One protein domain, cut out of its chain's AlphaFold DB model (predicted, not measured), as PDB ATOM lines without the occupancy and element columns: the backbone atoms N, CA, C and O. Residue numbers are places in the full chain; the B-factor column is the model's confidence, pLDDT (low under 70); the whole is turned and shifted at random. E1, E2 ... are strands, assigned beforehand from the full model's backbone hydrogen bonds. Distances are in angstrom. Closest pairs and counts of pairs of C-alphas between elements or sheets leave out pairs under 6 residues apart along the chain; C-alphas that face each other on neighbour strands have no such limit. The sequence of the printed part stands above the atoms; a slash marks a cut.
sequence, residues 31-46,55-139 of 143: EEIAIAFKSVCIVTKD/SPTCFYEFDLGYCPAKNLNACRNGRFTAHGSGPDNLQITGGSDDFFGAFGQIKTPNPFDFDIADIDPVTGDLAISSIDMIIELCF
ATOM      1  N   GLU A  31     -22.582  37.496  17.638       72.19
ATOM      2  CA  GLU A  31     -21.193  37.364  18.065       72.19
ATOM      3  C   GLU A  31     -21.154  37.139  19.585       72.19
ATOM      4  O   GLU A  31     -22.151  37.354  20.281       72.19
ATOM      5  N   GLU A  32     -20.009  36.669  20.087       77.06
ATOM      6  CA  GLU A  32     -19.752  36.487  21.527       77.06
ATOM      7  C   GLU A  32     -20.796  35.619  22.247       77.06
ATOM      8  O   GLU A  32     -21.263  35.936  23.338       77.06
ATOM      9  N   ILE A  33     -21.165  34.492  21.629       80.00
ATOM     10  CA  ILE A  33     -22.091  33.544  22.249       80.00
ATOM     11  C   ILE A  33     -21.383  32.837  23.409       80.00
ATOM     12  O   ILE A  33     -20.427  32.084  23.206       80.00
ATOM     13  N   ALA A  34     -21.888  33.046  24.619       83.50
ATOM     14  CA  ALA A  34     -21.526  32.299  25.811       83.50
ATOM     15  C   ALA A  34     -22.725  31.453  26.240       83.50
ATOM     16  O   ALA A  34     -23.813  31.979  26.455       83.50
ATOM     17  N   ILE A  35     -22.529  30.142  26.365       83.81
ATOM     18  CA  ILE A  35     -23.555  29.231  26.867       83.81
ATOM     19  C   ILE A  35     -22.971  28.371  27.983       83.81
ATOM     20  O   ILE A  35     -21.923  27.743  27.824       83.81
ATOM     21  N   ALA A  36     -23.656  28.345  29.118       83.88
ATOM     22  CA  ALA A  36     -23.449  27.359  30.163       83.88
ATOM     23  C   ALA A  36     -24.757  26.601  30.367       83.88
ATOM     24  O   ALA A  36     -25.835  27.187  30.313       83.88
ATOM     25  N   PHE A  37     -24.672  25.297  30.603       84.44
ATOM     26  CA  PHE A  37     -25.849  24.485  30.869       84.44
ATOM     27  C   PHE A  37     -25.634  23.643  32.121       84.44
ATOM     28  O   PHE A  37     -24.512  23.251  32.451       84.44
ATOM     29  N   LYS A  38     -26.731  23.370  32.814       83.25
ATOM     30  CA  LYS A  38     -26.817  22.394  33.894       83.25
ATOM     31  C   LYS A  38     -28.007  21.498  33.619       83.25
ATOM     32  O   LYS A  38     -29.057  21.982  33.201       83.25
ATOM     33  N   SER A  39     -27.852  20.212  33.890       80.75
ATOM     34  CA  SER A  39     -28.939  19.248  33.810       80.75
ATOM     35  C   SER A  39     -29.015  18.417  35.085       80.75
ATOM     36  O   SER A  39     -28.003  18.100  35.706       80.75
ATOM     37  N   VAL A  40     -30.238  18.074  35.478       81.12
ATOM     38  CA  VAL A  40     -30.522  17.086  36.519       81.12
ATOM     39  C   VAL A  40     -31.490  16.078  35.929       81.12
ATOM     40  O   VAL A  40     -32.628  16.424  35.616       81.12
ATOM     41  N   CYS A  41     -31.035  14.839  35.775       77.75
ATOM     42  CA  CYS A  41     -31.839  13.738  35.262       77.75
ATOM     43  C   CYS A  41     -32.234  12.798  36.400       77.75
ATOM     44  O   CYS A  41     -31.407  12.440  37.238       77.75
ATOM     45  N   ILE A  42     -33.504  12.408  36.434       78.06
ATOM     46  CA  ILE A  42     -34.073  11.538  37.459       78.06
ATOM     47  C   ILE A  42     -34.557  10.261  36.777       78.06
ATOM     48  O   ILE A  42     -35.379  10.310  35.863       78.06
ATOM     49  N   VAL A  43     -34.048   9.121  37.250       71.19
ATOM     50  CA  VAL A  43     -34.547   7.788  36.900       71.19
ATOM     51  C   VAL A  43     -35.457   7.324  38.029       71.19
ATOM     52  O   VAL A  43     -35.032   7.219  39.181       71.19
ATOM     53  N   THR A  44     -36.718   7.060  37.717       68.88
ATOM     54  CA  THR A  44     -37.680   6.504  38.674       68.88
ATOM     55  C   THR A  44     -37.706   4.978  38.585       68.88
ATOM     56  O   THR A  44     -37.301   4.387  37.587       68.88
ATOM     57  N   LYS A  45     -38.163   4.307  39.651       62.31
ATOM     58  CA  LYS A  45     -38.205   2.833  39.730       62.31
ATOM     59  C   LYS A  45     -39.028   2.200  38.599       62.31
ATOM     60  O   LYS A  45     -38.767   1.065  38.214       62.31
ATOM     61  N   ASP A  46     -39.982   2.954  38.071       62.69
ATOM     62  CA  ASP A  46     -40.891   2.540  37.006       62.69
ATOM     63  C   ASP A  46     -40.221   2.578  35.618       62.69
ATOM     64  O   ASP A  46     -40.787   2.088  34.652       62.69
ATOM     65  N   SER A  55     -36.679   6.867  28.494       67.88
ATOM     66  CA  SER A  55     -35.589   7.783  28.822       67.88
ATOM     67  C   SER A  55     -35.839   8.505  30.157       67.88
ATOM     68  O   SER A  55     -36.998   8.758  30.505       67.88
ATOM     69  N   PRO A  56     -34.783   8.881  30.905       72.38
ATOM     70  CA  PRO A  56     -34.932   9.641  32.142       72.38
ATOM     71  C   PRO A  56     -35.622  10.988  31.903       72.38
ATOM     72  O   PRO A  56     -35.492  11.599  30.836       72.38
ATOM     73  N   THR A  57     -36.323  11.478  32.925       78.38
ATOM     74  CA  THR A  57     -36.830  12.855  32.934       78.38
ATOM     75  C   THR A  57     -35.708  13.786  33.363       78.38
ATOM     76  O   THR A  57     -35.103  13.577  34.415       78.38
ATOM     77  N   CYS A  58     -35.444  14.820  32.574       79.12
ATOM     78  CA  CYS A  58     -34.360  15.758  32.817       79.12
ATOM     79  C   CYS A  58     -34.884  17.195  32.923       79.12
ATOM     80  O   CYS A  58     -35.727  17.647  32.142       79.12
ATOM     81  N   PHE A  59     -34.351  17.919  33.904       84.00
ATOM     82  CA  PHE A  59     -34.532  19.354  34.086       84.00
ATOM     83  C   PHE A  59     -33.258  20.060  33.658       84.00
ATOM     84  O   PHE A  59     -32.170  19.677  34.087       84.00
ATOM     85  N   TYR A  60     -33.396  21.089  32.833       86.56
ATOM     86  CA  TYR A  60     -32.284  21.823  32.256       86.56
ATOM     87  C   TYR A  60     -32.377  23.301  32.621       86.56
ATOM     88  O   TYR A  60     -33.440  23.918  32.524       86.56
ATOM     89  N   GLU A  61     -31.241  23.878  32.986       89.00
ATOM     90  CA  GLU A  61     -31.059  25.315  33.146       89.00
ATOM     91  C   GLU A  61     -29.931  25.758  32.218       89.00
ATOM     92  O   GLU A  61     -28.832  25.197  32.251       89.00
ATOM     93  N   PHE A  62     -30.210  26.759  31.393       89.81
ATOM     94  CA  PHE A  62     -29.253  27.356  30.476       89.81
ATOM     95  C   PHE A  62     -29.000  28.800  30.887       89.81
ATOM     96  O   PHE A  62     -29.942  29.548  31.134       89.81
ATOM     97  N   ASP A  63     -27.731  29.180  30.937       91.06
ATOM     98  CA  ASP A  63     -27.261  30.556  31.060       91.06
ATOM     99  C   ASP A  63     -26.705  30.957  29.690       91.06
ATOM    100  O   ASP A  63     -25.783  30.308  29.181       91.06
ATOM    101  N   LEU A  64     -27.330  31.946  29.054       89.81
ATOM    102  CA  LEU A  64     -27.026  32.372  27.693       89.81
ATOM    103  C   LEU A  64     -26.636  33.846  27.696       89.81
ATOM    104  O   LEU A  64     -27.328  34.689  28.260       89.81
ATOM    105  N   GLY A  65     -25.550  34.152  27.001       88.50
ATOM    106  CA  GLY A  65     -25.145  35.502  26.647       88.50
ATOM    107  C   GLY A  65     -24.871  35.590  25.155       88.50
ATOM    108  O   GLY A  65     -24.247  34.687  24.595       88.50
ATOM    109  N   TYR A  66     -25.343  36.643  24.491       86.38
ATOM    110  CA  TYR A  66     -24.957  36.930  23.108       86.38
ATOM    111  C   TYR A  66     -25.054  38.419  22.780       86.38
ATOM    112  O   TYR A  66     -25.870  39.145  23.353       86.38
ATOM    113  N   CYS A  67     -24.285  38.859  21.787       82.62
ATOM    114  CA  CYS A  67     -24.354  40.212  21.247       82.62
ATOM    115  C   CYS A  67     -24.791  40.169  19.771       82.62
ATOM    116  O   CYS A  67     -24.242  39.397  18.980       82.62
ATOM    117  N   PRO A  68     -25.790  40.963  19.344       79.75
ATOM    118  CA  PRO A  68     -26.125  41.079  17.929       79.75
ATOM    119  C   PRO A  68     -24.924  41.612  17.143       79.75
ATOM    120  O   PRO A  68     -24.375  42.655  17.498       79.75
ATOM    121  N   ALA A  69     -24.575  40.984  16.016       76.62
ATOM    122  CA  ALA A  69     -23.401  41.384  15.224       76.62
ATOM    123  C   ALA A  69     -23.461  42.841  14.722       76.62
ATOM    124  O   ALA A  69     -22.450  43.479  14.450       76.62
ATOM    125  N   LYS A  70     -24.671  43.405  14.605       77.75
ATOM    126  CA  LYS A  70     -24.881  44.803  14.193       77.75
ATOM    127  C   LYS A  70     -24.849  45.808  15.349       77.75
ATOM    128  O   LYS A  70     -24.874  47.007  15.082       77.75
ATOM    129  N   ASN A  71     -24.854  45.357  16.604       77.56
ATOM    130  CA  ASN A  71     -24.861  46.233  17.774       77.56
ATOM    131  C   ASN A  71     -24.279  45.530  19.012       77.56
ATOM    132  O   ASN A  71     -25.018  44.995  19.838       77.56
ATOM    133  N   LEU A  72     -22.956  45.610  19.169       76.44
ATOM    134  CA  LEU A  72     -22.230  45.043  20.312       76.44
ATOM    135  C   LEU A  72     -22.582  45.695  21.661       76.44
ATOM    136  O   LEU A  72     -22.253  45.151  22.703       76.44
ATOM    137  N   ASN A  73     -23.278  46.835  21.672       80.06
ATOM    138  CA  ASN A  73     -23.746  47.461  22.914       80.06
ATOM    139  C   ASN A  73     -25.129  46.955  23.353       80.06
ATOM    140  O   ASN A  73     -25.628  47.376  24.393       80.06
ATOM    141  N   ALA A  74     -25.769  46.093  22.559       83.50
ATOM    142  CA  ALA A  74     -27.092  45.534  22.830       83.50
ATOM    143  C   ALA A  74     -27.014  44.027  23.109       83.50
ATOM    144  O   ALA A  74     -27.808  43.248  22.575       83.50
ATOM    145  N   CYS A  75     -26.026  43.615  23.904       86.00
ATOM    146  CA  CYS A  75     -25.919  42.235  24.354       86.00
ATOM    147  C   CYS A  75     -27.100  41.867  25.251       86.00
ATOM    148  O   CYS A  75     -27.605  42.708  25.995       86.00
ATOM    149  N   ARG A  76     -27.516  40.606  25.173       86.75
ATOM    150  CA  ARG A  76     -28.517  40.017  26.059       86.75
ATOM    151  C   ARG A  76     -27.866  38.945  26.901       86.75
ATOM    152  O   ARG A  76     -27.131  38.126  26.353       86.75
ATOM    153  N   ASN A  77     -28.162  38.949  28.192       89.69
ATOM    154  CA  ASN A  77     -27.695  37.945  29.135       89.69
ATOM    155  C   ASN A  77     -28.824  37.532  30.079       89.69
ATOM    156  O   ASN A  77     -29.604  38.360  30.551       89.69
ATOM    157  N   GLY A  78     -28.890  36.245  30.392       90.00
ATOM    158  CA  GLY A  78     -29.869  35.728  31.337       90.00
ATOM    159  C   GLY A  78     -30.009  34.222  31.247       90.00
ATOM    160  O   GLY A  78     -29.221  33.539  30.592       90.00
ATOM    161  N   ARG A  79     -31.057  33.700  31.885       91.81
ATOM    162  CA  ARG A  79     -31.290  32.257  31.960       91.81
ATOM    163  C   ARG A  79     -32.605  31.848  31.343       91.81
ATOM    164  O   ARG A  79     -33.568  32.607  31.359       91.81
ATOM    165  N   PHE A  80     -32.668  30.609  30.875       91.38
ATOM    166  CA  PHE A  80     -33.924  29.946  30.555       91.38
ATOM    167  C   PHE A  80     -33.919  28.499  31.034       91.38
ATOM    168  O   PHE A  80     -32.880  27.842  31.115       91.38
ATOM    169  N   THR A  81     -35.104  28.006  31.376       90.50
ATOM    170  CA  THR A  81     -35.300  26.652  31.889       90.50
ATOM    171  C   THR A  81     -36.018  25.804  30.860       90.50
ATOM    172  O   THR A  81     -37.005  26.240  30.262       90.50
ATOM    173  N   ALA A  82     -35.563  24.568  30.690       88.31
ATOM    174  CA  ALA A  82     -36.248  23.574  29.885       88.31
ATOM    175  C   ALA A  82     -36.494  22.293  30.682       88.31
ATOM    176  O   ALA A  82     -35.769  21.971  31.621       88.31
ATOM    177  N   HIS A  83     -37.535  21.557  30.315       85.62
ATOM    178  CA  HIS A  83     -37.857  20.269  30.923       85.62
ATOM    179  C   HIS A  83     -38.392  19.316  29.858       85.62
ATOM    180  O   HIS A  83     -39.040  19.746  28.903       85.62
ATOM    181  N   GLY A  84     -38.117  18.028  30.021       77.75
ATOM    182  CA  GLY A  84     -38.625  16.985  29.138       77.75
ATOM    183  C   GLY A  84     -38.102  15.612  29.540       77.75
ATOM    184  O   GLY A  84     -37.422  15.467  30.556       77.75
ATOM    185  N   SER A  85     -38.464  14.587  28.773       71.69
ATOM    186  CA  SER A  85     -38.001  13.216  29.008       71.69
ATOM    187  C   SER A  85     -37.340  12.681  27.752       71.69
ATOM    188  O   SER A  85     -37.973  12.619  26.702       71.69
ATOM    189  N   GLY A  86     -36.082  12.271  27.890       66.75
ATOM    190  CA  GLY A  86     -35.273  11.818  26.766       66.75
ATOM    191  C   GLY A  86     -34.854  12.912  25.780       66.75
ATOM    192  O   GLY A  86     -34.910  14.098  26.108       66.75
ATOM    193  N   PRO A  87     -34.377  12.499  24.590       63.34
ATOM    194  CA  PRO A  87     -33.950  13.409  23.523       63.34
ATOM    195  C   PRO A  87     -35.115  14.252  22.964       63.34
ATOM    196  O   PRO A  87     -34.958  15.415  22.583       63.34
ATOM    197  N   ASP A  88     -36.324  13.699  22.973       64.25
ATOM    198  CA  ASP A  88     -37.486  14.347  22.380       64.25
ATOM    199  C   ASP A  88     -38.250  15.224  23.389       64.25
ATOM    200  O   ASP A  88     -38.379  14.912  24.571       64.25
ATOM    201  N   ASN A  89     -38.856  16.308  22.894       69.06
ATOM    202  CA  ASN A  89     -39.814  17.150  23.629       69.06
ATOM    203  C   ASN A  89     -39.252  17.949  24.820       69.06
ATOM    204  O   ASN A  89     -39.957  18.161  25.810       69.06
ATOM    205  N   LEU A  90     -38.021  18.456  24.726       84.94
ATOM    206  CA  LEU A  90     -37.508  19.421  25.700       84.94
ATOM    207  C   LEU A  90     -38.178  20.788  25.487       84.94
ATOM    208  O   LEU A  90     -37.885  21.503  24.528       84.94
ATOM    209  N   GLN A  91     -39.087  21.167  26.381       89.12
ATOM    210  CA  GLN A  91     -39.825  22.429  26.293       89.12
ATOM    211  C   GLN A  91     -39.182  23.503  27.160       89.12
ATOM    212  O   GLN A  91     -38.997  23.296  28.364       89.12
ATOM    213  N   ILE A  92     -38.912  24.666  26.564       90.62
ATOM    214  CA  ILE A  92     -38.483  25.866  27.287       90.62
ATOM    215  C   ILE A  92     -39.721  26.469  27.950       90.62
ATOM    216  O   ILE A  92     -40.704  26.778  27.279       90.62
ATOM    217  N   THR A  93     -39.681  26.603  29.271       91.88
ATOM    218  CA  THR A  93     -40.853  26.928  30.105       91.88
ATOM    219  C   THR A  93     -40.790  28.282  30.782       91.88
ATOM    220  O   THR A  93     -41.778  28.723  31.368       91.88
ATOM    221  N   GLY A  94     -39.643  28.939  30.723       89.25
ATOM    222  CA  GLY A  94     -39.463  30.238  31.334       89.25
ATOM    223  C   GLY A  94     -38.036  30.724  31.190       89.25
ATOM    224  O   GLY A  94     -37.152  30.007  30.720       89.25
ATOM    225  N   GLY A  95     -37.823  31.953  31.639       90.62
ATOM    226  CA  GLY A  95     -36.505  32.548  31.734       90.62
ATOM    227  C   GLY A  95     -36.478  33.750  32.660       90.62
ATOM    228  O   GLY A  95     -37.518  34.188  33.165       90.62
ATOM    229  N   SER A  96     -35.272  34.246  32.902       91.12
ATOM    230  CA  SER A  96     -34.966  35.398  33.745       91.12
ATOM    231  C   SER A  96     -34.222  36.469  32.952       91.12
ATOM    232  O   SER A  96     -33.708  36.211  31.863       91.12
ATOM    233  N   ASP A  97     -34.150  37.667  33.532       90.81
ATOM    234  CA  ASP A  97     -33.364  38.786  33.008       90.81
ATOM    235  C   ASP A  97     -33.774  39.141  31.567       90.81
ATOM    236  O   ASP A  97     -34.969  39.292  31.295       90.81
ATOM    237  N   ASP A  98     -32.824  39.226  30.630       89.44
ATOM    238  CA  ASP A  98     -33.107  39.568  29.227       89.44
ATOM    239  C   ASP A  98     -33.893  38.479  28.471       89.44
ATOM    240  O   ASP A  98     -34.316  38.699  27.329       89.44
ATOM    241  N   PHE A  99     -34.108  37.324  29.112       89.25
ATOM    242  CA  PHE A  99     -34.929  36.208  28.645       89.25
ATOM    243  C   PHE A  99     -36.186  36.000  29.501       89.25
ATOM    244  O   PHE A  99     -36.765  34.911  29.506       89.25
ATOM    245  N   PHE A 100     -36.640  37.019  30.238       90.44
ATOM    246  CA  PHE A 100     -37.881  36.923  31.001       90.44
ATOM    247  C   PHE A 100     -39.069  36.510  30.115       90.44
ATOM    248  O   PHE A 100     -39.342  37.099  29.065       90.44
ATOM    249  N   GLY A 101     -39.793  35.476  30.555       87.00
ATOM    250  CA  GLY A 101     -40.901  34.901  29.792       87.00
ATOM    251  C   GLY A 101     -40.463  34.117  28.552       87.00
ATOM    252  O   GLY A 101     -41.243  34.008  27.609       87.00
ATOM    253  N   ALA A 102     -39.231  33.595  28.532       90.12
ATOM    254  CA  ALA A 102     -38.760  32.729  27.461       90.12
ATOM    255  C   ALA A 102     -39.614  31.461  27.301       90.12
ATOM    256  O   ALA A 102     -40.037  30.845  28.277       90.12
ATOM    257  N   PHE A 103     -39.830  31.059  26.054       92.19
ATOM    258  CA  PHE A 103     -40.552  29.854  25.663       92.19
ATOM    259  C   PHE A 103     -39.989  29.298  24.353       92.19
ATOM    260  O   PHE A 103     -39.239  29.970  23.646       92.19
ATOM    261  N   GLY A 104     -40.364  28.069  24.011       90.19
ATOM    262  CA  GLY A 104     -39.907  27.409  22.794       90.19
ATOM    263  C   GLY A 104     -39.521  25.963  23.049       90.19
ATOM    264  O   GLY A 104     -40.109  25.299  23.906       90.19
ATOM    265  N   GLN A 105     -38.544  25.467  22.299       90.56
ATOM    266  CA  GLN A 105     -38.169  24.058  22.339       90.56
ATOM    267  C   GLN A 105     -36.682  23.846  22.099       90.56
ATOM    268  O   GLN A 105     -36.030  24.606  21.387       90.56
ATOM    269  N   ILE A 106     -36.162  22.768  22.669       85.62
ATOM    270  CA  ILE A 106     -34.842  22.239  22.362       85.62
ATOM    271  C   ILE A 106     -35.063  20.916  21.634       85.62
ATOM    272  O   ILE A 106     -35.801  20.051  22.103       85.62
ATOM    273  N   LYS A 107     -34.459  20.780  20.458       85.00
ATOM    274  CA  LYS A 107     -34.512  19.561  19.650       85.00
ATOM    275  C   LYS A 107     -33.161  18.878  19.706       85.00
ATOM    276  O   LYS A 107     -32.150  19.537  19.469       85.00
ATOM    277  N   THR A 108     -33.140  17.573  19.927       78.75
ATOM    278  CA  THR A 108     -31.933  16.769  19.725       78.75
ATOM    279  C   THR A 108     -32.105  15.972  18.432       78.75
ATOM    280  O   THR A 108     -32.795  14.953  18.424       78.75
ATOM    281  N   PRO A 109     -31.567  16.447  17.295       74.56
ATOM    282  CA  PRO A 109     -31.818  15.819  15.996       74.56
ATOM    283  C   PRO A 109     -31.268  14.390  15.914       74.56
ATOM    284  O   PRO A 109     -31.741  13.597  15.103       74.56
ATOM    285  N   ASN A 110     -30.286  14.076  16.757       73.56
ATOM    286  CA  ASN A 110     -29.707  12.754  16.891       73.56
ATOM    287  C   ASN A 110     -30.247  12.115  18.180       73.56
ATOM    288  O   ASN A 110     -30.115  12.731  19.243       73.56
ATOM    289  N   PRO A 111     -30.865  10.919  18.105       66.12
ATOM    290  CA  PRO A 111     -31.302  10.189  19.286       66.12
ATOM    291  C   PRO A 111     -30.137  10.003  20.251       66.12
ATOM    292  O   PRO A 111     -29.028   9.657  19.843       66.12
ATOM    293  N   PHE A 112     -30.406  10.229  21.529       65.75
ATOM    294  CA  PHE A 112     -29.442   9.955  22.573       65.75
ATOM    295  C   PHE A 112     -29.444   8.460  22.885       65.75
ATOM    296  O   PHE A 112     -30.374   7.962  23.520       65.75
ATOM    297  N   ASP A 113     -28.419   7.762  22.409       63.41
ATOM    298  CA  ASP A 113     -28.130   6.382  22.778       63.41
ATOM    299  C   ASP A 113     -26.952   6.392  23.757       63.41
ATOM    300  O   ASP A 113     -25.943   7.055  23.503       63.41
ATOM    301  N   PHE A 114     -27.097   5.716  24.895       64.62
ATOM    302  CA  PHE A 114     -26.012   5.561  25.859       64.62
ATOM    303  C   PHE A 114     -25.958   4.116  26.335       64.62
ATOM    304  O   PHE A 114     -26.993   3.510  26.626       64.62
ATOM    305  N   ASP A 115     -24.747   3.576  26.450       66.75
ATOM    306  CA  ASP A 115     -24.542   2.300  27.115       66.75
ATOM    307  C   ASP A 115     -24.372   2.555  28.620       66.75
ATOM    308  O   ASP A 115     -23.705   3.498  29.047       66.75
ATOM    309  N   ILE A 116     -24.946   1.693  29.458       67.94
ATOM    310  CA  ILE A 116     -24.662   1.689  30.901       67.94
ATOM    311  C   ILE A 116     -23.156   1.531  31.156       67.94
ATOM    312  O   ILE A 116     -22.653   2.031  32.162       67.94
ATOM    313  N   ALA A 117     -22.435   0.868  30.250       74.50
ATOM    314  CA  ALA A 117     -20.984   0.745  30.304       74.50
ATOM    315  C   ALA A 117     -20.233   2.087  30.183       74.50
ATOM    316  O   ALA A 117     -19.074   2.153  30.590       74.50
ATOM    317  N   ASP A 118     -20.879   3.142  29.673       71.31
ATOM    318  CA  ASP A 118     -20.283   4.475  29.505       71.31
ATOM    319  C   ASP A 118     -20.386   5.348  30.770       71.31
ATOM    320  O   ASP A 118     -19.833   6.451  30.820       71.31
ATOM    321  N   ILE A 119     -21.099   4.871  31.798       72.88
ATOM    322  CA  ILE A 119     -21.230   5.549  33.090       72.88
ATOM    323  C   ILE A 119     -19.972   5.281  33.918       72.88
ATOM    324  O   ILE A 119     -19.630   4.130  34.202       72.88
ATOM    325  N   ASP A 120     -19.307   6.348  34.358       77.38
ATOM    326  CA  ASP A 120     -18.196   6.265  35.296       77.38
ATOM    327  C   ASP A 120     -18.684   5.580  36.589       77.38
ATOM    328  O   ASP A 120     -19.580   6.089  37.267       77.38
ATOM    329  N   PRO A 121     -18.120   4.421  36.969       77.62
ATOM    330  CA  PRO A 121     -18.617   3.654  38.107       77.62
ATOM    331  C   PRO A 121     -18.277   4.289  39.465       77.62
ATOM    332  O   PRO A 121     -18.770   3.825  40.495       77.62
ATOM    333  N   VAL A 122     -17.412   5.305  39.495       79.44
ATOM    334  CA  VAL A 122     -16.973   6.019  40.699       79.44
ATOM    335  C   VAL A 122     -17.791   7.290  40.905       79.44
ATOM    336  O   VAL A 122     -18.205   7.556  42.034       79.44
ATOM    337  N   THR A 123     -18.025   8.073  39.850       78.25
ATOM    338  CA  THR A 123     -18.772   9.339  39.948       78.25
ATOM    339  C   THR A 123     -20.245   9.205  39.576       78.25
ATOM    340  O   THR A 123     -21.062   9.992  40.046       78.25
ATOM    341  N   GLY A 124     -20.602   8.185  38.792       70.38
ATOM    342  CA  GLY A 124     -21.926   8.045  38.187       70.38
ATOM    343  C   GLY A 124     -22.140   8.962  36.981       70.38
ATOM    344  O   GLY A 124     -23.268   9.070  36.501       70.38
ATOM    345  N   ASP A 125     -21.087   9.630  36.501       70.88
ATOM    346  CA  ASP A 125     -21.175  10.561  35.382       70.88
ATOM    347  C   ASP A 125     -21.072   9.836  34.043       70.88
ATOM    348  O   ASP A 125     -20.279   8.916  33.861       70.88
ATOM    349  N   LEU A 126     -21.809  10.323  33.052       67.06
ATOM    350  CA  LEU A 126     -21.657   9.886  31.671       67.06
ATOM    351  C   LEU A 126     -20.539  10.707  31.003       67.06
ATOM    352  O   LEU A 126     -20.771  11.784  30.455       67.06
ATOM    353  N   ALA A 127     -19.297  10.239  31.120       58.03
ATOM    354  CA  ALA A 127     -18.109  11.066  30.882       58.03
ATOM    355  C   ALA A 127     -17.709  11.250  29.399       58.03
ATOM    356  O   ALA A 127     -16.824  12.056  29.108       58.03
ATOM    357  N   ILE A 128     -18.327  10.525  28.455       57.81
ATOM    358  CA  ILE A 128     -17.917  10.511  27.028       57.81
ATOM    359  C   ILE A 128     -19.097  10.747  26.066       57.81
ATOM    360  O   ILE A 128     -18.955  10.655  24.850       57.81
ATOM    361  N   SER A 129     -20.276  11.104  26.574       61.94
ATOM    362  CA  SER A 129     -21.417  11.381  25.703       61.94
ATOM    363  C   SER A 129     -21.417  12.826  25.206       61.94
ATOM    364  O   SER A 129     -21.279  13.760  25.998       61.94
ATOM    365  N   SER A 130     -21.659  13.020  23.914       66.19
ATOM    366  CA  SER A 130     -22.015  14.319  23.337       66.19
ATOM    367  C   SER A 130     -23.464  14.294  22.870       66.19
ATOM    368  O   SER A 130     -23.890  13.320  22.252       66.19
ATOM    369  N   ILE A 131     -24.201  15.374  23.121       69.81
ATOM    370  CA  ILE A 131     -25.579  15.545  22.651       69.81
ATOM    371  C   ILE A 131     -25.629  16.776  21.758       69.81
ATOM    372  O   ILE A 131     -25.251  17.868  22.187       69.81
ATOM    373  N   ASP A 132     -26.132  16.606  20.539       76.88
ATOM    374  CA  ASP A 132     -26.434  17.732  19.666       76.88
ATOM    375  C   ASP A 132     -27.760  18.361  20.085       76.88
ATOM    376  O   ASP A 132     -28.781  17.678  20.185       76.88
ATOM    377  N   MET A 133     -27.757  19.674  20.306       79.06
ATOM    378  CA  MET A 133     -28.945  20.436  20.686       79.06
ATOM    379  C   MET A 133     -29.170  21.593  19.715       79.06
ATOM    380  O   MET A 133     -28.288  22.418  19.487       79.06
ATOM    381  N   ILE A 134     -30.388  21.682  19.187       85.12
ATOM    382  CA  ILE A 134     -30.892  22.833  18.439       85.12
ATOM    383  C   ILE A 134     -31.862  23.573  19.354       85.12
ATOM    384  O   ILE A 134     -32.920  23.048  19.698       85.12
ATOM    385  N   ILE A 135     -31.497  24.789  19.751       87.12
ATOM    386  CA  ILE A 135     -32.283  25.614  20.671       87.12
ATOM    387  C   ILE A 135     -33.127  26.598  19.859       87.12
ATOM    388  O   ILE A 135     -32.599  27.489  19.195       87.12
ATOM    389  N   GLU A 136     -34.446  26.455  19.939       88.19
ATOM    390  CA  GLU A 136     -35.418  27.402  19.396       88.19
ATOM    391  C   GLU A 136     -35.982  28.238  20.546       88.19
ATOM    392  O   GLU A 136     -36.973  27.872  21.181       88.19
ATOM    393  N   LEU A 137     -35.315  29.359  20.824       87.12
ATOM    394  CA  LEU A 137     -35.633  30.259  21.929       87.12
ATOM    395  C   LEU A 137     -36.458  31.459  21.442       87.12
ATOM    396  O   LEU A 137     -36.014  32.226  20.589       87.12
ATOM    397  N   CYS A 138     -37.637  31.646  22.030       86.81
ATOM    398  CA  CYS A 138     -38.470  32.837  21.894       86.81
ATOM    399  C   CYS A 138     -38.579  33.535  23.253       86.81
ATOM    400  O   CYS A 138     -38.584  32.876  24.285       86.81
ATOM    401  N   PHE A 139     -38.687  34.859  23.275       84.88
ATOM    402  CA  PHE A 139     -38.880  35.648  24.496       84.88
ATOM    403  C   PHE A 139     -39.526  36.989  24.141       84.88
ATOM    404  O   PHE A 139     -39.580  37.378  22.970       84.88
TER     405      PHE A 139
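This is residues 31 to 46 and 55 to 139 of the 143 residues of the protein "Hypothetical protein" of Chaetoceros debilis (UniProt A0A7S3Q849). Six antiparallel strands make one twisted sheet, curled like part of a barrel and open between E1 and E6. Of 101 printed residues, 50, under half, are in strands E1 to E6, in chain order across the sheet: all strand. It is only just loose, close to compact, at a radius of gyration of the C-alphas of 15.5 A, spanning 47 by 24 by 24 A.

Find C-alpha 31 at (-21.193, 37.364, 18.065); E1 runs to residue 42, 34.8 A. Next come E2, 57 to 68; E3, 76 to 85; E4, 90 to 95; E5, 103 to 107; E6, 134 to 138, ending at (-38.470, 32.837, 21.894).

Between E1 and E2, N 36 and O 63 are within hydrogen-bond range, 2.9 A. E2 to E6 are a meander, each strand the antiparallel neighbour of the one before; in hairpin E5 and E6, N 105 and O 136 are 3.1 A apart.

The cut from C-alpha 46 to C-alpha 55 spans 11.1 A; link E5 to E6 is long; 20 residues have pLDDT under 70.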